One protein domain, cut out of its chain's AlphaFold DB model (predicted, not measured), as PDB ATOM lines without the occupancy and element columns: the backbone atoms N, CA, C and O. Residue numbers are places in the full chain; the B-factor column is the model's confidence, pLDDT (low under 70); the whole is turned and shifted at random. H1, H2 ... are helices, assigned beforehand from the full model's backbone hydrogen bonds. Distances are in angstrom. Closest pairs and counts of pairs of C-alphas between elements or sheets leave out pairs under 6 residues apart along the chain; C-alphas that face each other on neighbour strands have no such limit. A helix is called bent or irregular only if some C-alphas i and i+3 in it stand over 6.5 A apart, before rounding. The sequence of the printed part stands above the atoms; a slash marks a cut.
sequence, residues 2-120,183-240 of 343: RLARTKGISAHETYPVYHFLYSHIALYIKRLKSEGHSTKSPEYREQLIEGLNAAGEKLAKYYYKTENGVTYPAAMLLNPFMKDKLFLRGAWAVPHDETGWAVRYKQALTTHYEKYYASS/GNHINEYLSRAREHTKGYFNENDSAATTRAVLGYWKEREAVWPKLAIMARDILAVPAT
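This is residues 2 to 120 and 183 to 240 of the 343 residues of the protein "Dimer_Tnp_hAT domain-containing protein" of Taphrina deformans (strain PYCC 5710 / ATCC 11124 / CBS 356.35 / IMI 108563 / JCM 9778 / NBRC 8474) (UniProt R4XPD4). A long helical hairpin, H1 and H2, makes an arm from a head of shorter helices, and residues 36 to 44 at its turn stick out. In the head, short H3 lies in the middle, with the first residues of H1, helix H5 and a second, shorter hairpin of H7 and H8 round it; H6 packs loosely on H5. The printed part has 177 residues with eight named helices, H1 to H8 in order, and no named strand; the class is all helix. It is only just compact, close to loose, with a radius of gyration of the C-alphas of 18.9 A, and elongated, spanning 65 by 34 by 27 A.

H1, residues 11 to 34, starts at C-alpha 11 at (273.453, 216.811, 235.467) and is 36.0 A long; it is irregular, only just, with C-alphas 12 and 15 7.0 A apart. H2, residues 42 to 67, measures 37.6 A. H3 is residues 71 to 77 and H4 residues 83 to 87. H5, residues 101 to 118, is 23.6 A long and irregular, only just, with C-alphas 115 and 118 6.6 A apart. H6 is residues 183 to 191. H7, residues 206 to 219, measures 20.2 A. H8, residues 225 to 235, measures 15.1 A and ends at C-alpha 235 at (276.762, 218.804, 240.929).

H1 and H2 form a helical hairpin at a shallow tilt of 21 degrees, opposite ways; their closest C-alphas, Ile 29 and Ile 49, are 6.0 A apart. With residues 11 to 15 alone, H1 touches H3 about perpendicular, at 80 degrees, closest at C-alphas His 12 and Met 76, 4.5 A. H3 touches H8 at a steep tilt of 59 degrees, closest at C-alphas Ala 75 and Leu 235, 5.2 A. H5 touches H3 with residues 105 to 109 alone, closest at C-alphas Ala 74 and Leu 109, 5.9 A. H5 and H6 only just touch, with 3 pairs of C-alphas within 8 A, closest at Thr 110 and Gly 183, 6.3 A. H7 and H8 form a helical hairpin at a shallow tilt of 12 degrees, closest at C-alphas Trp 217 and Ala 228, 5.2 A. H4 touches no helix. H2 and H8 are apart. Every O i to N i+4 pair is within hydrogen-bond range in H2, H3, H6, H7 and H8, against 18 of 20 in H1, 13 of 14 in H5 and 0 of 1 in H4, where 0 of 2 O i to N i+3 pairs are within range.

The C-alphas of Thr 39 and Ser 120, the two farthest apart, are 67.6 A apart. Residues 121 to 182 are not printed, and C-alphas 120 and 183 are 14.7 A apart across this cut. The links H4 to H5 and H6 to H7 are long. Mean pLDDT of the printed part is 73.5; 50 residues are under 70, among them 2 to 9, 84 to 100 and 196 to 207.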
ATOM      1  N   ARG A   2     263.208 219.384 227.800       36.94
ATOM      2  CA  ARG A   2     263.522 219.999 229.113       36.94
ATOM      3  C   ARG A   2     265.001 220.388 229.265       36.94
ATOM      4  O   ARG A   2     265.287 221.457 229.774       36.94
ATOM      5  N   LEU A   3     265.917 219.583 228.719       42.97
ATOM      6  CA  LEU A   3     267.369 219.817 228.802       42.97
ATOM      7  C   LEU A   3     267.868 220.942 227.879       42.97
ATOM      8  O   LEU A   3     268.889 221.552 228.149       42.97
ATOM      9  N   ALA A   4     267.141 221.251 226.800       36.16
ATOM     10  CA  ALA A   4     267.595 222.224 225.800       36.16
ATOM     11  C   ALA A   4     267.467 223.696 226.243       36.16
ATOM     12  O   ALA A   4     267.943 224.587 225.548       36.16
ATOM     13  N   ARG A   5     266.784 223.964 227.366       41.50
ATOM     14  CA  ARG A   5     266.563 225.320 227.903       41.50
ATOM     15  C   ARG A   5     267.245 225.562 229.250       41.50
ATOM     16  O   ARG A   5     267.081 226.646 229.808       41.50
ATOM     17  N   THR A   6     267.978 224.588 229.793       46.91
ATOM     18  CA  THR A   6     268.613 224.746 231.105       46.91
ATOM     19  C   THR A   6     269.775 225.723 230.969       46.91
ATOM     20  O   THR A   6     270.828 225.368 230.456       46.91
ATOM     21  N   LYS A   7     269.584 226.964 231.430       51.12
ATOM     22  CA  LYS A   7     270.618 228.015 231.507       51.12
ATOM     23  C   LYS A   7     271.677 227.729 232.592       51.12
ATOM     24  O   LYS A   7     272.338 228.651 233.064       51.12
ATOM     25  N   GLY A   8     271.787 226.483 233.050       56.75
ATOM     26  CA  GLY A   8     272.603 226.112 234.188       56.75
ATOM     27  C   GLY A   8     272.794 224.609 234.355       56.75
ATOM     28  O   GLY A   8     272.158 223.777 233.712       56.75
ATOM     29  N   ILE A   9     273.715 224.337 235.264       61.81
ATOM     30  CA  ILE A   9     274.141 223.072 235.841       61.81
ATOM     31  C   ILE A   9     272.960 222.106 236.086       61.81
ATOM     32  O   ILE A   9     272.175 222.289 237.006       61.81
ATOM     33  N   SER A  10     272.843 221.047 235.287       70.62
ATOM     34  CA  SER A  10     271.627 220.215 235.245       70.62
ATOM     35  C   SER A  10     271.888 218.710 235.252       70.62
ATOM     36  O   SER A  10     270.963 217.935 235.014       70.62
ATOM     37  N   ALA A  11     273.116 218.244 235.537       76.94
ATOM     38  CA  ALA A  11     273.453 216.811 235.467       76.94
ATOM     39  C   ALA A  11     272.472 215.928 236.263       76.94
ATOM     40  O   ALA A  11     272.048 214.873 235.784       76.94
ATOM     41  N   HIS A  12     272.022 216.410 237.423       75.50
ATOM     42  CA  HIS A  12     271.040 215.747 238.282       75.50
ATOM     43  C   HIS A  12     269.618 215.658 237.679       75.50
ATOM     44  O   HIS A  12     268.850 214.780 238.068       75.50
ATOM     45  N   GLU A  13     269.256 216.513 236.717       76.19
ATOM     46  CA  GLU A  13     267.946 216.524 236.040       76.19
ATOM     47  C   GLU A  13     267.837 215.494 234.903       76.19
ATOM     48  O   GLU A  13     266.738 215.172 234.445       76.19
ATOM     49  N   THR A  14     268.968 214.938 234.467       78.12
ATOM     50  CA  THR A  14     269.061 214.029 233.317       78.12
ATOM     51  C   THR A  14     268.132 212.818 233.451       78.12
ATOM     52  O   THR A  14     267.366 212.496 232.541       78.12
ATOM     53  N   TYR A  15     268.126 212.169 234.614       76.88
ATOM     54  CA  TYR A  15     267.291 210.992 234.857       76.88
ATOM     55  C   TYR A  15     265.801 211.317 235.017       76.88
ATOM     56  O   TYR A  15     264.997 210.636 234.383       76.88
ATOM     57  N   PRO A  16     265.374 212.357 235.760       75.06
ATOM     58  CA  PRO A  16     263.984 212.820 235.716       75.06
ATOM     59  C   PRO A  16     263.439 213.036 234.296       75.06
ATOM     60  O   PRO A  16     262.272 212.744 234.024       75.06
ATOM     61  N   VAL A  17     264.279 213.507 233.371       75.75
ATOM     62  CA  VAL A  17     263.904 213.662 231.960       75.75
ATOM     63  C   VAL A  17     263.722 212.309 231.277       75.75
ATOM     64  O   VAL A  17     262.696 212.116 230.623       75.75
ATOM     65  N   TYR A  18     264.637 211.355 231.470       75.62
ATOM     66  CA  TYR A  18     264.449 209.985 230.977       75.62
ATOM     67  C   TYR A  18     263.175 209.343 231.540       75.62
ATOM     68  O   TYR A  18     262.386 208.809 230.762       75.62
ATOM     69  N   HIS A  19     262.910 209.470 232.847       76.06
ATOM     70  CA  HIS A  19     261.685 208.957 233.476       76.06
ATOM     71  C   HIS A  19     260.436 209.460 232.768       76.06
ATOM     72  O   HIS A  19     259.533 208.695 232.432       76.06
ATOM     73  N   PHE A  20     260.384 210.781 232.577       75.06
ATOM     74  CA  PHE A  20     259.250 211.449 231.973       75.06
ATOM     75  C   PHE A  20     259.047 210.957 230.543       75.06
ATOM     76  O   PHE A  20     257.925 210.622 230.180       75.06
ATOM     77  N   LEU A  21     260.121 210.852 229.754       74.19
ATOM     78  CA  LEU A  21     260.051 210.381 228.373       74.19
ATOM     79  C   LEU A  21     259.575 208.926 228.286       74.19
ATOM     80  O   LEU A  21     258.652 208.649 227.524       74.19
ATOM     81  N   TYR A  22     260.130 208.023 229.098       75.75
ATOM     82  CA  TYR A  22     259.683 206.630 229.146       75.75
ATOM     83  C   TYR A  22     258.225 206.500 229.577       75.75
ATOM     84  O   TYR A  22     257.452 205.807 228.919       75.75
ATOM     85  N   SER A  23     257.833 207.212 230.636       72.44
ATOM     86  CA  SER A  23     256.449 207.226 231.122       72.44
ATOM     87  C   SER A  23     255.498 207.728 230.041       72.44
ATOM     88  O   SER A  23     254.441 207.147 229.818       72.44
ATOM     89  N   HIS A  24     255.883 208.791 229.333       75.81
ATOM     90  CA  HIS A  24     255.079 209.368 228.266       75.81
ATOM     91  C   HIS A  24     254.935 208.406 227.085       75.81
ATOM     92  O   HIS A  24     253.818 208.167 226.636       75.81
ATOM     93  N   ILE A  25     256.026 207.784 226.630       78.00
ATOM     94  CA  ILE A  25     255.989 206.776 225.561       78.00
ATOM     95  C   ILE A  25     255.099 205.597 225.964       78.00
ATOM     96  O   ILE A  25     254.202 205.224 225.210       78.00
ATOM     97  N   ALA A  26     255.278 205.054 227.171       77.75
ATOM     98  CA  ALA A  26     254.484 203.932 227.668       77.75
ATOM     99  C   ALA A  26     252.986 204.276 227.755       77.75
ATOM    100  O   ALA A  26     252.140 203.485 227.331       77.75
ATOM    101  N   LEU A  27     252.648 205.471 228.251       78.69
ATOM    102  CA  LEU A  27     251.268 205.958 228.313       78.69
ATOM    103  C   LEU A  27     250.656 206.129 226.920       78.69
ATOM    104  O   LEU A  27     249.509 205.736 226.714       78.69
ATOM    105  N   TYR A  28     251.407 206.669 225.958       78.62
ATOM    106  CA  TYR A  28     250.933 206.830 224.582       78.62
ATOM    107  C   TYR A  28     250.712 205.484 223.896       78.62
ATOM    108  O   TYR A  28     249.658 205.278 223.300       78.62
ATOM    109  N   ILE A  29     251.642 204.537 224.042       80.25
ATOM    110  CA  ILE A  29     251.473 203.173 223.524       80.25
ATOM    111  C   ILE A  29     250.230 202.524 224.144       80.25
ATOM    112  O   ILE A  29     249.418 201.940 223.427       80.25
ATOM    113  N   LYS A  30     250.038 202.652 225.465       86.31
ATOM    114  CA  LYS A  30     248.856 202.120 226.159       86.31
ATOM    115  C   LYS A  30     247.565 202.731 225.614       86.31
ATOM    116  O   LYS A  30     246.634 201.988 225.313       86.31
ATOM    117  N   ARG A  31     247.529 204.055 225.442       84.00
ATOM    118  CA  ARG A  31     246.375 204.789 224.909       84.00
ATOM    119  C   ARG A  31     246.028 204.351 223.484       84.00
ATOM    120  O   ARG A  31     244.876 204.029 223.214       84.00
ATOM    121  N   LEU A  32     247.025 204.252 222.606       80.69
ATOM    122  CA  LEU A  32     246.845 203.792 221.223       80.69
ATOM    123  C   LEU A  32     246.358 202.338 221.152       80.69
ATOM    124  O   LEU A  32     245.585 201.984 220.262       80.69
ATOM    125  N   LYS A  33     246.769 201.486 222.098       83.25
ATOM    126  CA  LYS A  33     246.274 200.107 222.205       83.25
ATOM    127  C   LYS A  33     244.841 200.032 222.750       83.25
ATOM    128  O   LYS A  33     244.090 199.179 222.291       83.25
ATOM    129  N   SER A  34     244.454 200.911 223.680       81.50
ATOM    130  CA  SER A  34     243.111 200.925 224.288       81.50
ATOM    131  C   SER A  34     242.032 201.615 223.447       81.50
ATOM    132  O   SER A  34     240.857 201.296 223.591       81.50
ATOM    133  N   GLU A  35     242.398 202.551 222.565       69.00
ATOM    134  CA  GLU A  35     241.471 203.297 221.695       69.00
ATOM    135  C   GLU A  35     240.977 202.465 220.487       69.00
ATOM    136  O   GLU A  35     240.993 202.926 219.347       69.00
ATOM    137  N   GLY A  36     240.501 201.237 220.724       58.97
ATOM    138  CA  GLY A  36     240.027 200.293 219.696       58.97
ATOM    139  C   GLY A  36     238.830 200.748 218.839       58.97
ATOM    140  O   GLY A  36     238.380 199.979 218.002       58.97
ATOM    141  N   HIS A  37     238.326 201.974 219.031       51.22
ATOM    142  CA  HIS A  37     237.185 202.567 218.312       51.22
ATOM    143  C   HIS A  37     237.480 203.974 217.742       51.22
ATOM    144  O   HIS A  37     236.561 204.694 217.359       51.22
ATOM    145  N   SER A  38     238.744 204.416 217.716       57.84
ATOM    146  CA  SER A  38     239.110 205.740 217.187       57.84
ATOM    147  C   SER A  38     239.070 205.757 215.655       57.84
ATOM    148  O   SER A  38     239.571 204.842 215.010       57.84
ATOM    149  N   THR A  39     238.516 206.817 215.063       54.09
ATOM    150  CA  THR A  39     238.265 207.018 213.616       54.09
ATOM    151  C   THR A  39     239.519 207.106 212.726       54.09
ATOM    152  O   THR A  39     239.421 207.444 211.548       54.09
ATOM    153  N   LYS A  40     240.713 206.827 213.262       61.47
ATOM    154  CA  LYS A  40     241.988 206.895 212.530       61.47
ATOM    155  C   LYS A  40     242.316 205.555 211.871       61.47
ATOM    156  O   LYS A  40     242.058 204.504 212.449       61.47
ATOM    157  N   SER A  41     242.931 205.612 210.684       72.69
ATOM    158  CA  SER A  41     243.355 204.426 209.926       72.69
ATOM    159  C   SER A  41     244.174 203.458 210.805       72.69
ATOM    160  O   SER A  41     245.109 203.910 211.480       72.69
ATOM    161  N   PRO A  42     243.853 202.148 210.814       78.31
ATOM    162  CA  PRO A  42     244.555 201.155 211.627       78.31
ATOM    163  C   PRO A  42     246.051 201.071 211.289       78.31
ATOM    164  O   PRO A  42     246.867 200.950 212.200       78.31
ATOM    165  N   GLU A  43     246.416 201.251 210.017       80.38
ATOM    166  CA  GLU A  43     247.804 201.244 209.536       80.38
ATOM    167  C   GLU A  43     248.629 202.391 210.141       80.38
ATOM    168  O   GLU A  43     249.748 202.196 210.610       80.38
ATOM    169  N   TYR A  44     248.048 203.594 210.216       78.00
ATOM    170  CA  TYR A  44     248.701 204.761 210.819       78.00
ATOM    171  C   TYR A  44     248.998 204.541 212.310       78.00
ATOM    172  O   TYR A  44     250.012 204.998 212.840       78.00
ATOM    173  N   ARG A  45     248.114 203.825 213.008       78.62
ATOM    174  CA  ARG A  45     248.270 203.517 214.431       78.62
ATOM    175  C   ARG A  45     249.400 202.520 214.676       78.62
ATOM    176  O   ARG A  45     250.161 202.705 215.622       78.62
ATOM    177  N   GLU A  46     249.507 201.489 213.845       85.12
ATOM    178  CA  GLU A  46     250.592 200.508 213.926       85.12
ATOM    179  C   GLU A  46     251.950 201.162 213.670       85.12
ATOM    180  O   GLU A  46     252.849 201.022 214.501       85.12
ATOM    181  N   GLN A  47     252.055 201.992 212.627       83.94
ATOM    182  CA  GLN A  47     253.259 202.783 212.345       83.94
ATOM    183  C   GLN A  47     253.643 203.696 213.520       83.94
ATOM    184  O   GLN A  47     254.819 203.830 213.860       83.94
ATOM    185  N   LEU A  48     252.660 204.316 214.182       80.50
ATOM    186  CA  LEU A  48     252.916 205.177 215.336       80.50
ATOM    187  C   LEU A  48     253.403 204.377 216.556       80.50
ATOM    188  O   LEU A  48     254.291 204.836 217.273       80.50
ATOM    189  N   ILE A  49     252.850 203.184 216.794       82.25
ATOM    190  CA  ILE A  49     253.307 202.285 217.864       82.25
ATOM    191  C   ILE A  49     254.737 201.813 217.584       82.25
ATOM    192  O   ILE A  49     255.570 201.848 218.489       82.25
ATOM    193  N   GLU A  50     255.041 201.422 216.347       86.00
ATOM    194  CA  GLU A  50     256.389 201.033 215.927       86.00
ATOM    195  C   GLU A  50     257.390 202.182 216.115       86.00
ATOM    196  O   GLU A  50     258.427 202.005 216.755       86.00
ATOM    197  N   GLY A  51     257.039 203.394 215.670       76.81
ATOM    198  CA  GLY A  51     257.862 204.587 215.866       76.81
ATOM    199  C   GLY A  51     258.104 204.921 217.343       76.81
ATOM    200  O   GLY A  51     259.216 205.299 217.720       76.81
ATOM    201  N   LEU A  52     257.096 204.748 218.205       78.12
ATOM    202  CA  LEU A  52     257.228 204.941 219.653       78.12
ATOM    203  C   LEU A  52     258.106 203.867 220.312       78.12
ATOM    204  O   LEU A  52     258.891 204.199 221.202       78.12
ATOM    205  N   ASN A  53     258.031 202.612 219.859       81.31
ATOM    206  CA  ASN A  53     258.930 201.548 220.315       81.31
ATOM    207  C   ASN A  53     260.383 201.850 219.921       81.31
ATOM    208  O   ASN A  53     261.261 201.845 220.784       81.31
ATOM    209  N   ALA A  54     260.626 202.233 218.663       78.56
ATOM    210  CA  ALA A  54     261.950 202.638 218.189       78.56
ATOM    211  C   ALA A  54     262.496 203.861 218.957       78.56
ATOM    212  O   ALA A  54     263.690 203.945 219.265       78.56
ATOM    213  N   ALA A  55     261.629 204.813 219.324       74.50
ATOM    214  CA  ALA A  55     261.999 205.928 220.194       74.50
ATOM    215  C   ALA A  55     262.409 205.451 221.601       74.50
ATOM    216  O   ALA A  55     263.399 205.944 222.147       74.50
ATOM    217  N   GLY A  56     261.697 204.470 222.163       75.38
ATOM    218  CA  GLY A  56     262.037 203.821 223.431       75.38
ATOM    219  C   GLY A  56     263.397 203.114 223.403       75.38
ATOM    220  O   GLY A  56     264.211 203.313 224.306       75.38
ATOM    221  N   GLU A  57     263.695 202.366 222.339       79.69
ATOM    222  CA  GLU A  57     265.002 201.717 222.136       79.69
ATOM    223  C   GLU A  57     266.136 202.740 222.018       79.69
ATOM    224  O   GLU A  57     267.207 202.599 222.620       79.69
ATOM    225  N   LYS A  58     265.894 203.830 221.282       78.44
ATOM    226  CA  LYS A  58     266.861 204.922 221.160       78.44
ATOM    227  C   LYS A  58     267.123 205.587 222.511       78.44
ATOM    228  O   LYS A  58     268.278 205.890 222.812       78.44
ATOM    229  N   LEU A  59     266.092 205.783 223.335       75.19
ATOM    230  CA  LEU A  59     266.260 206.270 224.706       75.19
ATOM    231  C   LEU A  59     267.077 205.296 225.557       75.19
ATOM    232  O   LEU A  59     267.954 205.757 226.280       75.19
ATOM    233  N   ALA A  60     266.883 203.981 225.404       78.88
ATOM    234  CA  ALA A  60     267.639 202.976 226.159       78.88
ATOM    235  C   ALA A  60     269.134 203.044 225.848       78.88
ATOM    236  O   ALA A  60     269.972 203.044 226.749       78.88
ATOM    237  N   LYS A  61     269.476 203.232 224.571       80.00
ATOM    238  CA  LYS A  61     270.860 203.454 224.143       80.00
ATOM    239  C   LYS A  61     271.491 204.688 224.798       80.00
ATOM    240  O   LYS A  61     272.658 204.638 225.183       80.00
ATOM    241  N   TYR A  62     270.767 205.803 224.891       79.25
ATOM    242  CA  TYR A  62     271.289 207.023 225.521       79.25
ATOM    243  C   TYR A  62     271.347 206.924 227.045       79.25
ATOM    244  O   TYR A  62     272.309 207.398 227.649       79.25
ATOM    245  N   TYR A  63     270.379 206.248 227.653       78.38
ATOM    246  CA  TYR A  63     270.384 205.935 229.073       78.38
ATOM    247  C   TYR A  63     271.629 205.122 229.454       78.38
ATOM    248  O   TYR A  63     272.395 205.552 230.312       78.38
ATOM    249  N   TYR A  64     271.926 204.043 228.722       79.38
ATOM    250  CA  TYR A  64     273.121 203.223 228.954       79.38
ATOM    251  C   TYR A  64     274.428 204.021 228.816       79.38
ATOM    252  O   TYR A  64     275.350 203.898 229.617       79.38
ATOM    253  N   LYS A  65     274.507 204.926 227.832       78.56
ATOM    254  CA  LYS A  65     275.662 205.834 227.706       78.56
ATOM    255  C   LYS A  65     275.805 206.788 228.892       78.56
ATOM    256  O   LYS A  65     276.926 207.154 229.227       78.56
ATOM    257  N   THR A  66     274.688 207.201 229.486       74.88
ATOM    258  CA  THR A  66     274.657 208.075 230.668       74.88
ATOM    259  C   THR A  66     275.099 207.313 231.924       74.88
ATOM    260  O   THR A  66     275.714 207.897 232.812       74.88
ATOM    261  N   GLU A  67     274.848 206.001 231.967       70.19
ATOM    262  CA  GLU A  67     275.245 205.097 233.052       70.19
ATOM    263  C   GLU A  67     276.746 204.768 233.071       70.19
ATOM    264  O   GLU A  67     277.295 204.517 234.141       70.19
ATOM    265  N   ASN A  68     277.434 204.803 231.925       70.06
ATOM    266  CA  ASN A  68     278.846 204.403 231.792       70.06
ATOM    267  C   ASN A  68     279.866 205.277 232.569       70.06
ATOM    268  O   ASN A  68     281.072 205.142 232.369       70.06
ATOM    269  N   GLY A  69     279.421 206.160 233.466       76.44
ATOM    270  CA  GLY A  69     280.275 206.979 234.319       76.44
ATOM    271  C   GLY A  69     279.636 207.316 235.666       76.44
ATOM    272  O   GLY A  69     278.437 207.157 235.873       76.44
ATOM    273  N   VAL A  70     280.453 207.821 236.593       81.94
ATOM    274  CA  VAL A  70     280.014 208.143 237.965       81.94
ATOM    275  C   VAL A  70     279.220 209.452 238.023       81.94
ATOM    276  O   VAL A  70     278.377 209.614 238.894       81.94
ATOM    277  N   THR A  71     279.437 210.376 237.084       83.62
ATOM    278  CA  THR A  71     278.964 211.767 237.162       83.62
ATOM    279  C   THR A  71     277.447 211.909 237.276       83.62
ATOM    280  O   THR A  71     276.967 212.528 238.221       83.62
ATOM    281  N   TYR A  72     276.673 211.342 236.345       82.62
ATOM    282  CA  TYR A  72     275.215 211.503 236.358       82.62
ATOM    283  C   TYR A  72     274.541 210.739 237.511       82.62
ATOM    284  O   TYR A  72     273.726 211.348 238.212       82.62
ATOM    285  N   PRO A  73     274.896 209.464 237.787       81.38
ATOM    286  CA  PRO A  73     274.395 208.760 238.967       81.38
ATOM    287  C   PRO A  73     274.743 209.461 240.286       81.38
ATOM    288  O   PRO A  73     273.894 209.586 241.170       81.38
ATOM    289  N   ALA A  74     275.973 209.966 240.419       85.88
ATOM    290  CA  ALA A  74     276.414 210.695 241.603       85.88
ATOM    291  C   ALA A  74     275.673 212.024 241.765       85.88
ATOM    292  O   ALA A  74     275.204 212.324 242.860       85.88
ATOM    293  N   ALA A  75     275.500 212.793 240.686       86.38
ATOM    294  CA  ALA A  75     274.753 214.050 240.709       86.38
ATOM    295  C   ALA A  75     273.307 213.844 241.188       86.38
ATOM    296  O   ALA A  75     272.771 214.658 241.936       86.38
ATOM    297  N   MET A  76     272.669 212.737 240.804       82.69
ATOM    298  CA  MET A  76     271.351 212.392 241.333       82.69
ATOM    299  C   MET A  76     271.373 212.034 242.815       82.69
ATOM    300  O   MET A  76     270.518 212.494 243.568       82.69
ATOM    301  N   LEU A  77     272.312 211.179 243.223       84.44
ATOM    302  CA  LEU A  77     272.434 210.717 244.603       84.44
ATOM    303  C   LEU A  77     272.673 211.880 245.561       84.44
ATOM    304  O   LEU A  77     272.023 211.998 246.598       84.44
ATOM    305  N   LEU A  78     273.569 212.779 245.172       87.94
ATOM    306  CA  LEU A  78     273.927 213.975 245.923       87.94
ATOM    307  C   LEU A  78     272.845 215.058 245.841       87.94
ATOM    308  O   LEU A  78     272.986 216.105 246.461       87.94
ATOM    309  N   ASN A  79     271.738 214.829 245.133       86.69
ATOM    310  CA  ASN A  79     270.609 215.742 245.157       86.69
ATOM    311  C   ASN A  79     269.708 215.482 246.387       86.69
ATOM    312  O   ASN A  79     268.995 214.469 246.428       86.69
ATOM    313  N   PRO A  80     269.649 216.407 247.362       83.75
ATOM    314  CA  PRO A  80     268.980 216.165 248.641       83.75
ATOM    315  C   PRO A  80     267.451 216.111 248.534       83.75
ATOM    316  O   PRO A  80     266.788 215.607 249.439       83.75
ATOM    317  N   PHE A  81     266.888 216.573 247.419       78.56
ATOM    318  CA  PHE A  81     265.448 216.648 247.189       78.56
ATOM    319  C   PHE A  81     264.918 215.480 246.342       78.56
ATOM    320  O   PHE A  81     263.714 215.206 246.327       78.56
ATOM    321  N   MET A  82     265.805 214.769 245.632       72.38
ATOM    322  CA  MET A  82     265.431 213.693 244.701       72.38
ATOM    323  C   MET A  82     265.941 212.307 245.100       72.38
ATOM    324  O   MET A  82     265.372 211.318 244.628       72.38
ATOM    325  N   LYS A  83     266.937 212.224 245.996       73.06
ATOM    326  CA  LYS A  83     267.575 210.966 246.421       73.06
ATOM    327  C   LYS A  83     266.611 209.875 246.900       73.06
ATOM    328  O   LYS A  83     266.925 208.708 246.782       73.06
ATOM    329  N   ASP A  84     265.426 210.218 247.397       62.94
ATOM    330  CA  ASP A  84     264.470 209.251 247.959       62.94
ATOM    331  C   ASP A  84     263.512 208.655 246.900       62.94
ATOM    332  O   ASP A  84     263.392 207.440 246.754       62.94
ATOM    333  N   LYS A  85     262.899 209.499 246.050       56.56
ATOM    334  CA  LYS A  85     261.894 209.071 245.044       56.56
ATOM    335  C   LYS A  85     262.412 208.025 244.063       56.56
ATOM    336  O   LYS A  85     261.636 207.213 243.568       56.56
ATOM    337  N   LEU A  86     263.689 208.131 243.725       54.53
ATOM    338  CA  LEU A  86     264.304 207.335 242.679       54.53
ATOM    339  C   LEU A  86     264.896 206.074 243.307       54.53
ATOM    340  O   LEU A  86     264.573 204.979 242.866       54.53
ATOM    341  N   PHE A  87     265.673 206.226 244.380       54.34
ATOM    342  CA  PHE A  87     266.489 205.172 244.989       54.34
ATOM    343  C   PHE A  87     265.735 204.258 245.963       54.34
ATOM    344  O   PHE A  87     266.018 203.065 246.005       54.34
ATOM    345  N   LEU A  88     264.779 204.785 246.736       51.06
ATOM    346  CA  LEU A  88     264.161 204.044 247.847       51.06
ATOM    347  C   LEU A  88     262.840 203.356 247.477       51.06
ATOM    348  O   LEU A  88     262.428 202.426 248.164       51.06
ATOM    349  N   ARG A  89     262.171 203.759 246.386       51.44
ATOM    350  CA  ARG A  89     260.822 203.255 246.051       51.44
ATOM    351  C   ARG A  89     260.768 202.200 244.940       51.44
ATOM    352  O   ARG A  89     259.673 201.836 244.527       51.44
ATOM    353  N   GLY A  90     261.903 201.745 244.400       52.44
ATOM    354  CA  GLY A  90     261.926 200.756 243.304       52.44
ATOM    355  C   GLY A  90     261.169 201.190 242.036       52.44
ATOM    356  O   GLY A  90     260.927 200.383 241.148       52.44
ATOM    357  N   ALA A  91     260.794 202.470 241.934       46.91
ATOM    358  CA  ALA A  91     259.939 203.004 240.872       46.91
ATOM    359  C   ALA A  91     260.625 203.015 239.492       46.91
ATOM    360  O   ALA A  91     259.976 203.258 238.481       46.91
ATOM    361  N   TRP A  92     261.930 202.741 239.465       49.91
ATOM    362  CA  TRP A  92     262.771 202.645 238.278       49.91
ATOM    363  C   TRP A  92     263.263 201.215 238.043       49.91
ATOM    364  O   TRP A  92     264.456 200.968 237.887       49.91
ATOM    365  N   ALA A  93     262.344 200.253 238.025       50.06
ATOM    366  CA  ALA A  93     262.615 198.962 237.409       50.06
ATOM    367  C   ALA A  93     262.488 199.133 235.886       50.06
ATOM    368  O   ALA A  93     261.383 199.232 235.347       50.06
ATOM    369  N   VAL A  94     263.618 199.239 235.182       49.53
ATOM    370  CA  VAL A  94     263.619 199.062 233.725       49.53
ATOM    371  C   VAL A  94     263.221 197.600 233.466       49.53
ATOM    372  O   VAL A  94     263.732 196.734 234.173       49.53
ATOM    373  N   PRO A  95     262.350 197.285 232.485       41.22
ATOM    374  CA  PRO A  95     261.803 195.934 232.277       41.22
ATOM    375  C   PRO A  95     262.803 194.774 232.069       41.22
ATOM    376  O   PRO A  95     262.367 193.644 231.875       41.22
ATOM    377  N   HIS A  96     264.115 195.027 232.087       43.78
ATOM    378  CA  HIS A  96     265.166 194.042 231.824       43.78
ATOM    379  C   HIS A  96     266.274 193.981 232.885       43.78
ATOM    380  O   HIS A  96     267.278 193.320 232.640       43.78
ATOM    381  N   ASP A  97     266.127 194.632 234.045       48.28
ATOM    382  CA  ASP A  97     267.174 194.593 235.071       48.28
ATOM    383  C   ASP A  97     266.573 194.484 236.482       48.28
ATOM    384  O   ASP A  97     266.113 195.461 237.072       48.28
ATOM    385  N   GLU A  98     266.560 193.263 237.026       49.66
ATOM    386  CA  GLU A  98     266.218 192.978 238.431       49.66
ATOM    387  C   GLU A  98     267.354 193.388 239.392       49.66
ATOM    388  O   GLU A  98     267.240 193.281 240.615       49.66
ATOM    389  N   THR A  99     268.466 193.897 238.857       53.56
ATOM    390  CA  THR A  99     269.699 194.081 239.612       53.56
ATOM    391  C   THR A  99     269.825 195.498 240.158       53.56
ATOM    392  O   THR A  99     270.220 196.414 239.448       53.56
ATOM    393  N   GLY A 100     269.534 195.663 241.453       64.19
ATOM    394  CA  GLY A 100     270.270 196.490 242.430       64.19
ATOM    395  C   GLY A 100     271.019 197.754 241.970       64.19
ATOM    396  O   GLY A 100     272.097 198.035 242.492       64.19
ATOM    397  N   TRP A 101     270.493 198.539 241.029       70.69
ATOM    398  CA  TRP A 101     271.163 199.719 240.468       70.69
ATOM    399  C   TRP A 101     271.505 200.748 241.552       70.69
ATOM    400  O   TRP A 101     272.562 201.376 241.515       70.69
ATOM    401  N   ALA A 102     270.664 200.832 242.584       71.38
ATOM    402  CA  ALA A 102     270.911 201.624 243.776       71.38
ATOM    403  C   ALA A 102     272.230 201.225 244.464       71.38
ATOM    404  O   ALA A 102     273.059 202.072 244.799       71.38
ATOM    405  N   VAL A 103     272.463 199.921 244.620       76.81
ATOM    406  CA  VAL A 103     273.692 199.376 245.211       76.81
ATOM    407  C   VAL A 103     274.893 199.703 244.328       76.81
ATOM    408  O   VAL A 103     275.889 200.217 244.832       76.81
ATOM    409  N   ARG A 104     274.776 199.496 243.008       79.75
ATOM    410  CA  ARG A 104     275.847 199.779 242.034       79.75
ATOM    411  C   ARG A 104     276.264 201.251 242.051       79.75
ATOM    412  O   ARG A 104     277.448 201.561 242.135       79.75
ATOM    413  N   TYR A 105     275.301 202.168 242.007       81.88
ATOM    414  CA  TYR A 105     275.560 203.610 242.012       81.88
ATOM    415  C   TYR A 105     276.108 204.098 243.349       81.88
ATOM    416  O   TYR A 105     277.021 204.922 243.372       81.88
ATOM    417  N   LYS A 106     275.603 203.553 244.460       82.88
ATOM    418  CA  LYS A 106     276.152 203.823 245.788       82.88
ATOM    419  C   LYS A 106     277.606 203.365 245.885       82.88
ATOM    420  O   LYS A 106     278.445 204.133 246.337       82.88
ATOM    421  N   GLN A 107     277.914 202.156 245.418       84.69
ATOM    422  CA  GLN A 107     279.278 201.635 245.401       84.69
ATOM    423  C   GLN A 107     280.196 202.497 244.528       84.69
ATOM    424  O   GLN A 107     281.258 202.902 244.988       84.69
ATOM    425  N   ALA A 108     279.763 202.855 243.316       85.12
ATOM    426  CA  ALA A 108     280.526 203.723 242.418       85.12
ATOM    427  C   ALA A 108     280.815 205.105 243.032       85.12
ATOM    428  O   ALA A 108     281.926 205.620 242.896       85.12
ATOM    429  N   LEU A 109     279.839 205.687 243.738       87.56
ATOM    430  CA  LEU A 109     280.005 206.944 244.466       87.56
ATOM    431  C   LEU A 109     281.030 206.809 245.597       87.56
ATOM    432  O   LEU A 109     281.925 207.643 245.705       87.56
ATOM    433  N   THR A 110     280.921 205.756 246.409       88.06
ATOM    434  CA  THR A 110     281.856 205.490 247.509       88.06
ATOM    435  C   THR A 110     283.275 205.289 246.994       88.06
ATOM    436  O   THR A 110     284.187 205.947 247.482       88.06
ATOM    437  N   THR A 111     283.466 204.481 245.948       89.12
ATOM    438  CA  THR A 111     284.784 204.280 245.330       89.12
ATOM    439  C   THR A 111     285.366 205.590 244.793       89.12
ATOM    440  O   THR A 111     286.561 205.842 244.934       89.12
ATOM    441  N   HIS A 112     284.542 206.454 244.191       89.00
ATOM    442  CA  HIS A 112     284.994 207.760 243.710       89.00
ATOM    443  C   HIS A 112     285.398 208.693 244.861       89.00
ATOM    444  O   HIS A 112     286.442 209.341 244.795       89.00
ATOM    445  N   TYR A 113     284.603 208.725 245.930       88.50
ATOM    446  CA  TYR A 113     284.895 209.496 247.132       88.50
ATOM    447  C   TYR A 113     286.190 209.035 247.806       88.50
ATOM    448  O   TYR A 113     287.051 209.853 248.118       88.50
ATOM    449  N   GLU A 114     286.362 207.726 247.977       88.62
ATOM    450  CA  GLU A 114     287.567 207.139 248.564       88.62
ATOM    451  C   GLU A 114     288.813 207.466 247.745       88.62
ATOM    452  O   GLU A 114     289.829 207.876 248.299       88.62
ATOM    453  N   LYS A 115     288.710 207.368 246.417       87.81
ATOM    454  CA  LYS A 115     289.834 207.607 245.517       87.81
ATOM    455  C   LYS A 115     290.317 209.061 245.501       87.81
ATOM    456  O   LYS A 115     291.518 209.280 245.393       87.81
ATOM    457  N   TYR A 116     289.406 210.036 245.534       87.19
ATOM    458  CA  TYR A 116     289.756 211.441 245.271       87.19
ATOM    459  C   TYR A 116     289.589 212.378 246.470       87.19
ATOM    460  O   TYR A 116     290.218 213.430 246.493       87.19
ATOM    461  N   TYR A 117     288.775 212.016 247.464       84.62
ATOM    462  CA  TYR A 117     288.403 212.919 248.560       84.62
ATOM    463  C   TYR A 117     288.739 212.356 249.948       84.62
ATOM    464  O   TYR A 117     288.954 213.134 250.878       84.62
ATOM    465  N   ALA A 118     288.828 211.031 250.123       78.06
ATOM    466  CA  ALA A 118     289.148 210.446 251.428       78.06
ATOM    467  C   ALA A 118     290.608 210.682 251.844       78.06
ATOM    468  O   ALA A 118     290.839 211.042 253.000       78.06
ATOM    469  N   SER A 119     291.560 210.555 250.914       68.62
ATOM    470  CA  SER A 119     293.006 210.535 251.193       68.62
ATOM    471  C   SER A 119     293.700 211.896 251.331       68.62
ATOM    472  O   SER A 119     294.920 211.923 251.444       68.62
ATOM    473  N   SER A 120     292.981 213.021 251.355       55.81
ATOM    474  CA  SER A 120     293.609 214.299 251.716       55.81
ATOM    475  C   SER A 120     293.578 214.465 253.236       55.81
ATOM    476  O   SER A 120     292.538 214.804 253.814       55.81
ATOM    477  N   GLY A 183     283.378 205.891 254.259       56.94
ATOM    478  CA  GLY A 183     282.073 205.381 253.823       56.94
ATOM    479  C   GLY A 183     280.893 205.742 254.739       56.94
ATOM    480  O   GLY A 183     279.742 205.676 254.303       56.94
ATOM    481  N   ASN A 184     281.140 206.169 255.983       69.69
ATOM    482  CA  ASN A 184     280.077 206.487 256.937       69.69
ATOM    483  C   ASN A 184     279.325 207.760 256.545       69.69
ATOM    484  O   ASN A 184     278.103 207.765 256.628       69.69
ATOM    485  N   HIS A 185     280.003 208.792 256.036       79.88
ATOM    486  CA  HIS A 185     279.346 210.054 255.670       79.88
ATOM    487  C   HIS A 185     278.398 209.913 254.471       79.88
ATOM    488  O   HIS A 185     277.313 210.492 254.468       79.88
ATOM    489  N   ILE A 186     278.759 209.102 253.468       82.88
ATOM    490  CA  ILE A 186     277.868 208.805 252.334       82.88
ATOM    491  C   ILE A 186     276.654 208.016 252.822       82.88
ATOM    492  O   ILE A 186     275.520 208.361 252.493       82.88
ATOM    493  N   ASN A 187     276.875 206.974 253.629       82.00
ATOM    494  CA  ASN A 187     275.794 206.165 254.190       82.00
ATOM    495  C   ASN A 187     274.848 206.994 255.062       82.00
ATOM    496  O   ASN A 187     273.636 206.854 254.936       82.00
ATOM    497  N   GLU A 188     275.399 207.870 255.896       83.88
ATOM    498  CA  GLU A 188     274.654 208.782 256.759       83.88
ATOM    499  C   GLU A 188     273.823 209.777 255.940       83.88
ATOM    500  O   GLU A 188     272.642 209.988 256.208       83.88
ATOM    501  N   TYR A 189     274.400 210.373 254.898       85.25
ATOM    502  CA  TYR A 189     273.647 211.262 254.022       85.25
ATOM    503  C   TYR A 189     272.518 210.518 253.291       85.25
ATOM    504  O   TYR A 189     271.399 211.030 253.212       85.25
ATOM    505  N   LEU A 190     272.779 209.316 252.770       81.75
ATOM    506  CA  LEU A 190     271.782 208.530 252.038       81.75
ATOM    507  C   LEU A 190     270.685 207.952 252.941       81.75
ATOM    508  O   LEU A 190     269.573 207.753 252.460       81.75
ATOM    509  N   SER A 191     270.967 207.706 254.224       77.38
ATOM    510  CA  SER A 191     269.964 207.235 255.187       77.38
ATOM    511  C   SER A 191     269.035 208.348 255.671       77.38
ATOM    512  O   SER A 191     267.898 208.073 256.057       77.38
ATOM    513  N   ARG A 192     269.471 209.614 255.627       79.00
ATOM    514  CA  ARG A 192     268.607 210.752 255.962       79.00
ATOM    515  C   ARG A 192     267.494 210.925 254.930       79.00
ATOM    516  O   ARG A 192     267.746 210.902 253.723       79.00
ATOM    517  N   ALA A 193     266.287 211.211 255.423       67.94
ATOM    518  CA  ALA A 193     265.137 211.565 254.596       67.94
ATOM    519  C   ALA A 193     265.471 212.711 253.623       67.94
ATOM    520  O   ALA A 193     266.373 213.525 253.865       67.94
ATOM    521  N   ARG A 194     264.756 212.766 252.496       72.25
ATOM    522  CA  ARG A 194     264.880 213.896 251.570       72.25
ATOM    523  C   ARG A 194     264.466 215.196 252.254       72.25
ATOM    524  O   ARG A 194     263.568 215.213 253.095       72.25
ATOM    525  N   GLU A 195     265.069 216.290 251.821       73.81
ATOM    526  CA  GLU A 195     264.638 217.611 252.254       73.81
ATOM    527  C   GLU A 195     263.293 217.946 251.580       73.81
ATOM    528  O   GLU A 195     263.103 217.731 250.379       73.81
ATOM    529  N   HIS A 196     262.339 218.444 252.364       62.09
ATOM    530  CA  HIS A 196     261.018 218.847 251.887       62.09
ATOM    531  C   HIS A 196     260.946 220.370 251.778       62.09
ATOM    532  O   HIS A 196     260.367 221.034 252.631       62.09
ATOM    533  N   THR A 197     261.484 220.951 250.711       55.53
ATOM    534  CA  THR A 197     261.170 222.346 250.376       55.53
ATOM    535  C   THR A 197     259.908 222.397 249.522       55.53
ATOM    536  O   THR A 197     259.878 221.945 248.372       55.53
ATOM    537  N   LYS A 198     258.840 222.978 250.087       47.59
ATOM    538  CA  LYS A 198     257.712 223.531 249.321       47.59
ATOM    539  C   LYS A 198     258.314 224.480 248.271       47.59
ATOM    540  O   LYS A 198     258.829 225.525 248.638       47.59
ATOM    541  N   GLY A 199     258.322 224.090 246.995       50.94
ATOM    542  CA  GLY A 199     258.845 224.923 245.900       50.94
ATOM    543  C   GLY A 199     260.145 224.454 245.233       50.94
ATOM    544  O   GLY A 199     260.582 225.100 244.289       50.94
ATOM    545  N   TYR A 200     260.737 223.320 245.635       52.03
ATOM    546  CA  TYR A 200     261.941 222.780 244.971       52.03
ATOM    547  C   TYR A 200     261.762 222.521 243.461       52.03
ATOM    548  O   TYR A 200     262.708 222.584 242.674       52.03
ATOM    549  N   PHE A 201     260.527 222.233 243.055       53.34
ATOM    550  CA  PHE A 201     260.153 221.971 241.675       53.34
ATOM    551  C   PHE A 201     259.345 223.152 241.130       53.34
ATOM    552  O   PHE A 201     258.120 223.089 241.042       53.34
ATOM    553  N   ASN A 202     260.025 224.244 240.780       54.38
ATOM    554  CA  ASN A 202     259.462 225.176 239.814       54.38
ATOM    555  C   ASN A 202     259.862 224.673 238.425       54.38
ATOM    556  O   ASN A 202     261.018 224.802 238.027       54.38
ATOM    557  N   GLU A 203     258.920 224.067 237.694       52.03
ATOM    558  CA  GLU A 203     259.180 223.507 236.356       52.03
ATOM    559  C   GLU A 203     259.729 224.547 235.361       52.03
ATOM    560  O   GLU A 203     260.305 224.174 234.338       52.03
ATOM    561  N   ASN A 204     259.588 225.836 235.684       54.94
ATOM    562  CA  ASN A 204     260.003 226.950 234.846       54.94
ATOM    563  C   ASN A 204     261.393 227.519 235.199       54.94
ATOM    564  O   ASN A 204     261.908 228.311 234.412       54.94
ATOM    565  N   ASP A 205     262.029 227.121 236.317       68.19
ATOM    566  CA  ASP A 205     263.334 227.665 236.742       68.19
ATOM    567  C   ASP A 205     264.319 226.596 237.271       68.19
ATOM    568  O   ASP A 205     264.598 226.482 238.467       68.19
ATOM    569  N   SER A 206     264.918 225.850 236.337       67.38
ATOM    570  CA  SER A 206     266.021 224.900 236.592       67.38
ATOM    571  C   SER A 206     267.237 225.550 237.287       67.38
ATOM    572  O   SER A 206     267.937 224.921 238.090       67.38
ATOM    573  N   ALA A 207     267.479 226.847 237.053       67.69
ATOM    574  CA  ALA A 207     268.588 227.555 237.684       67.69
ATOM    575  C   ALA A 207     268.329 227.809 239.179       67.69
ATOM    576  O   ALA A 207     269.272 227.767 239.973       67.69
ATOM    577  N   ALA A 208     267.079 228.052 239.589       71.88
ATOM    578  CA  ALA A 208     266.700 228.117 241.003       71.88
ATOM    579  C   ALA A 208     266.849 226.763 241.699       71.88
ATOM    580  O   ALA A 208     267.441 226.700 242.778       71.88
ATOM    581  N   THR A 209     266.396 225.683 241.061       73.19
ATOM    582  CA  THR A 209     266.557 224.312 241.572       73.19
ATOM    583  C   THR A 209     268.030 223.996 241.831       73.19
ATOM    584  O   THR A 209     268.401 223.576 242.926       73.19
ATOM    585  N   THR A 210     268.898 224.310 240.872       74.75
ATOM    586  CA  THR A 210     270.352 224.152 241.010       74.75
ATOM    587  C   THR A 210     270.919 224.959 242.178       74.75
ATOM    588  O   THR A 210     271.678 224.430 242.992       74.75
ATOM    589  N   ARG A 211     270.558 226.246 242.281       77.19
ATOM    590  CA  ARG A 211     271.017 227.124 243.369       77.19
ATOM    591  C   ARG A 211     270.616 226.577 244.735       77.19
ATOM    592  O   ARG A 211     271.439 226.600 245.645       77.19
ATOM    593  N   ALA A 212     269.407 226.035 244.863       79.88
ATOM    594  CA  ALA A 212     268.942 225.405 246.096       79.88
ATOM    595  C   ALA A 212     269.763 224.152 246.455       79.88
ATOM    596  O   ALA A 212     270.147 223.978 247.609       79.88
ATOM    597  N   VAL A 213     270.090 223.303 245.472       83.88
ATOM    598  CA  VAL A 213     270.937 222.114 245.684       83.88
ATOM    599  C   VAL A 213     272.345 222.503 246.134       83.88
ATOM    600  O   VAL A 213     272.861 221.940 247.097       83.88
ATOM    601  N   LEU A 214     272.979 223.463 245.460       85.19
ATOM    602  CA  LEU A 214     274.326 223.908 245.828       85.19
ATOM    603  C   LEU A 214     274.335 224.658 247.169       85.19
ATOM    604  O   LEU A 214     275.279 224.508 247.944       85.19
ATOM    605  N   GLY A 215     273.277 225.422 247.464       83.56
ATOM    606  CA  GLY A 215     273.066 226.081 248.753       83.56
ATOM    607  C   GLY A 215     273.006 225.081 249.908       83.56
ATOM    608  O   GLY A 215     273.745 225.234 250.876       83.56
ATOM    609  N   TYR A 216     272.245 223.993 249.747       86.69
ATOM    610  CA  TYR A 216     272.174 222.907 250.730       86.69
ATOM    611  C   TYR A 216     273.557 222.343 251.089       86.69
ATOM    612  O   TYR A 216     273.877 222.160 252.263       86.69
ATOM    613  N   TRP A 217     274.398 222.073 250.086       89.69
ATOM    614  CA  TRP A 217     275.739 221.533 250.330       89.69
ATOM    615  C   TRP A 217     276.684 222.553 250.959       89.69
ATOM    616  O   TRP A 217     277.521 222.171 251.770       89.69
ATOM    617  N   LYS A 218     276.522 223.842 250.644       86.94
ATOM    618  CA  LYS A 218     277.274 224.927 251.285       86.94
ATOM    619  C   LYS A 218     276.931 225.055 252.771       86.94
ATOM    620  O   LYS A 218     277.825 225.211 253.592       86.94
ATOM    621  N   GLU A 219     275.654 224.965 253.131       87.69
ATOM    622  CA  GLU A 219     275.208 225.033 254.531       87.69
ATOM    623  C   GLU A 219     275.683 223.828 255.354       87.69
ATOM    624  O   GLU A 219     275.955 223.948 256.547       87.69
ATOM    625  N   ARG A 220     275.821 222.659 254.716       86.00
ATOM    626  CA  ARG A 220     276.225 221.403 255.371       86.00
ATOM    627  C   ARG A 220     277.705 221.064 255.214       86.00
ATOM    628  O   ARG A 220     278.127 219.992 255.647       86.00
ATOM    629  N   GLU A 221     278.497 221.987 254.676       87.00
ATOM    630  CA  GLU A 221     279.955 221.865 254.567       87.00
ATOM    631  C   GLU A 221     280.602 221.665 255.949       87.00
ATOM    632  O   GLU A 221     281.534 220.880 256.080       87.00
ATOM    633  N   ALA A 222     280.042 222.264 257.006       85.12
ATOM    634  CA  ALA A 222     280.510 222.061 258.381       85.12
ATOM    635  C   ALA A 222     280.271 220.636 258.920       85.12
ATOM    636  O   ALA A 222     280.998 220.184 259.799       85.12
ATOM    637  N   VAL A 223     279.254 219.929 258.415       85.56
ATOM    638  CA  VAL A 223     278.886 218.577 258.877       85.56
ATOM    639  C   VAL A 223     279.626 217.513 258.071       85.56
ATOM    640  O   VAL A 223     280.130 216.544 258.634       85.56
ATOM    641  N   TRP A 224     279.708 217.698 256.752       86.81
ATOM    642  CA  TRP A 224     280.384 216.769 255.852       86.81
ATOM    643  C   TRP A 224     281.309 217.519 254.883       86.81
ATOM    644  O   TRP A 224     280.974 217.651 253.706       86.81
ATOM    645  N   PRO A 225     282.487 217.990 255.326       86.44
ATOM    646  CA  PRO A 225     283.334 218.889 254.534       86.44
ATOM    647  C   PRO A 225     283.789 218.256 253.217       86.44
ATOM    648  O   PRO A 225     283.521 218.776 252.136       86.44
ATOM    649  N   LYS A 226     284.388 217.064 253.287       87.75
ATOM    650  CA  LYS A 226     284.865 216.322 252.109       87.75
ATOM    651  C   LYS A 226     283.722 215.920 251.170       87.75
ATOM    652  O   LYS A 226     283.865 215.985 249.951       87.75
ATOM    653  N   LEU A 227     282.570 215.533 251.725       89.25
ATOM    654  CA  LEU A 227     281.398 215.150 250.932       89.25
ATOM    655  C   LEU A 227     280.769 216.360 250.234       89.25
ATOM    656  O   LEU A 227     280.360 216.244 249.083       89.25
ATOM    657  N   ALA A 228     280.712 217.512 250.906       87.56
ATOM    658  CA  ALA A 228     280.181 218.752 250.355       87.56
ATOM    659  C   ALA A 228     281.041 219.283 249.205       87.56
ATOM    660  O   ALA A 228     280.485 219.764 248.218       87.56
ATOM    661  N   ILE A 229     282.369 219.148 249.294       87.25
ATOM    662  CA  ILE A 229     283.280 219.477 248.190       87.25
ATOM    663  C   ILE A 229     282.968 218.591 246.981       87.25
ATOM    664  O   ILE A 229     282.588 219.115 245.936       87.25
ATOM    665  N   MET A 230     282.989 217.262 247.147       89.56
ATOM    666  CA  MET A 230     282.658 216.332 246.061       89.56
ATOM    667  C   MET A 230     281.270 216.603 245.474       89.56
ATOM    668  O   MET A 230     281.082 216.586 244.258       89.56
ATOM    669  N   ALA A 231     280.280 216.855 246.332       89.31
ATOM    670  CA  ALA A 231     278.933 217.163 245.895       89.31
ATOM    671  C   ALA A 231     278.899 218.425 245.046       89.31
ATOM    672  O   ALA A 231     278.308 218.394 243.974       89.31
ATOM    673  N   ARG A 232     279.560 219.505 245.463       87.25
ATOM    674  CA  ARG A 232     279.624 220.746 244.686       87.25
ATOM    675  C   ARG A 232     280.375 220.562 243.368       87.25
ATOM    676  O   ARG A 232     279.897 221.082 242.366       87.25
ATOM    677  N   ASP A 233     281.464 219.799 243.348       86.88
ATOM    678  CA  ASP A 233     282.248 219.540 242.134       86.88
ATOM    679  C   ASP A 233     281.448 218.743 241.099       86.88
ATOM    680  O   ASP A 233     281.358 219.133 239.935       86.88
ATOM    681  N   ILE A 234     280.802 217.654 241.527       87.31
ATOM    682  CA  ILE A 234     279.988 216.810 240.645       87.31
ATOM    683  C   ILE A 234     278.713 217.534 240.234       87.31
ATOM    684  O   ILE A 234     278.331 217.521 239.062       87.31
ATOM    685  N   LEU A 235     278.027 218.148 241.200       84.25
ATOM    686  CA  LEU A 235     276.762 218.804 240.929       84.25
ATOM    687  C   LEU A 235     276.952 220.000 240.034       84.25
ATOM    688  O   LEU A 235     276.003 220.224 239.319       84.25
ATOM    689  N   ALA A 236     278.103 220.690 240.032       80.88
ATOM    690  CA  ALA A 236     278.405 221.839 239.172       80.88
ATOM    691  C   ALA A 236     278.617 221.504 237.685       80.88
ATOM    692  O   ALA A 236     278.804 222.409 236.872       80.88
ATOM    693  N   VAL A 237     278.563 220.228 237.303       79.88
ATOM    694  CA  VAL A 237     278.696 219.812 235.905       79.88
ATOM    695  C   VAL A 237     277.369 220.034 235.152       79.88
ATOM    696  O   VAL A 237     276.312 219.572 235.600       79.88
ATOM    697  N   PRO A 238     277.368 220.718 233.991       71.88
ATOM    698  CA  PRO A 238     276.181 220.808 233.143       71.88
ATOM    699  C   PRO A 238     275.850 219.450 232.504       71.88
ATOM    700  O   PRO A 238     276.744 218.685 232.152       71.88
ATOM    701  N   ALA A 239     274.560 219.142 232.313       68.19
ATOM    702  CA  ALA A 239     274.147 217.867 231.707       68.19
ATOM    703  C   ALA A 239     274.469 217.761 230.211       68.19
ATOM    704  O   ALA A 239     274.396 216.679 229.632       68.19
ATOM    705  N   THR A 240     274.722 218.888 229.551       67.50
ATOM    706  CA  THR A 240     274.858 218.949 228.098       67.50
ATOM    707  C   THR A 240     275.966 219.910 227.698       67.50
ATOM    708  O   THR A 240     276.279 220.864 228.405       67.50
TER     709      THR A 240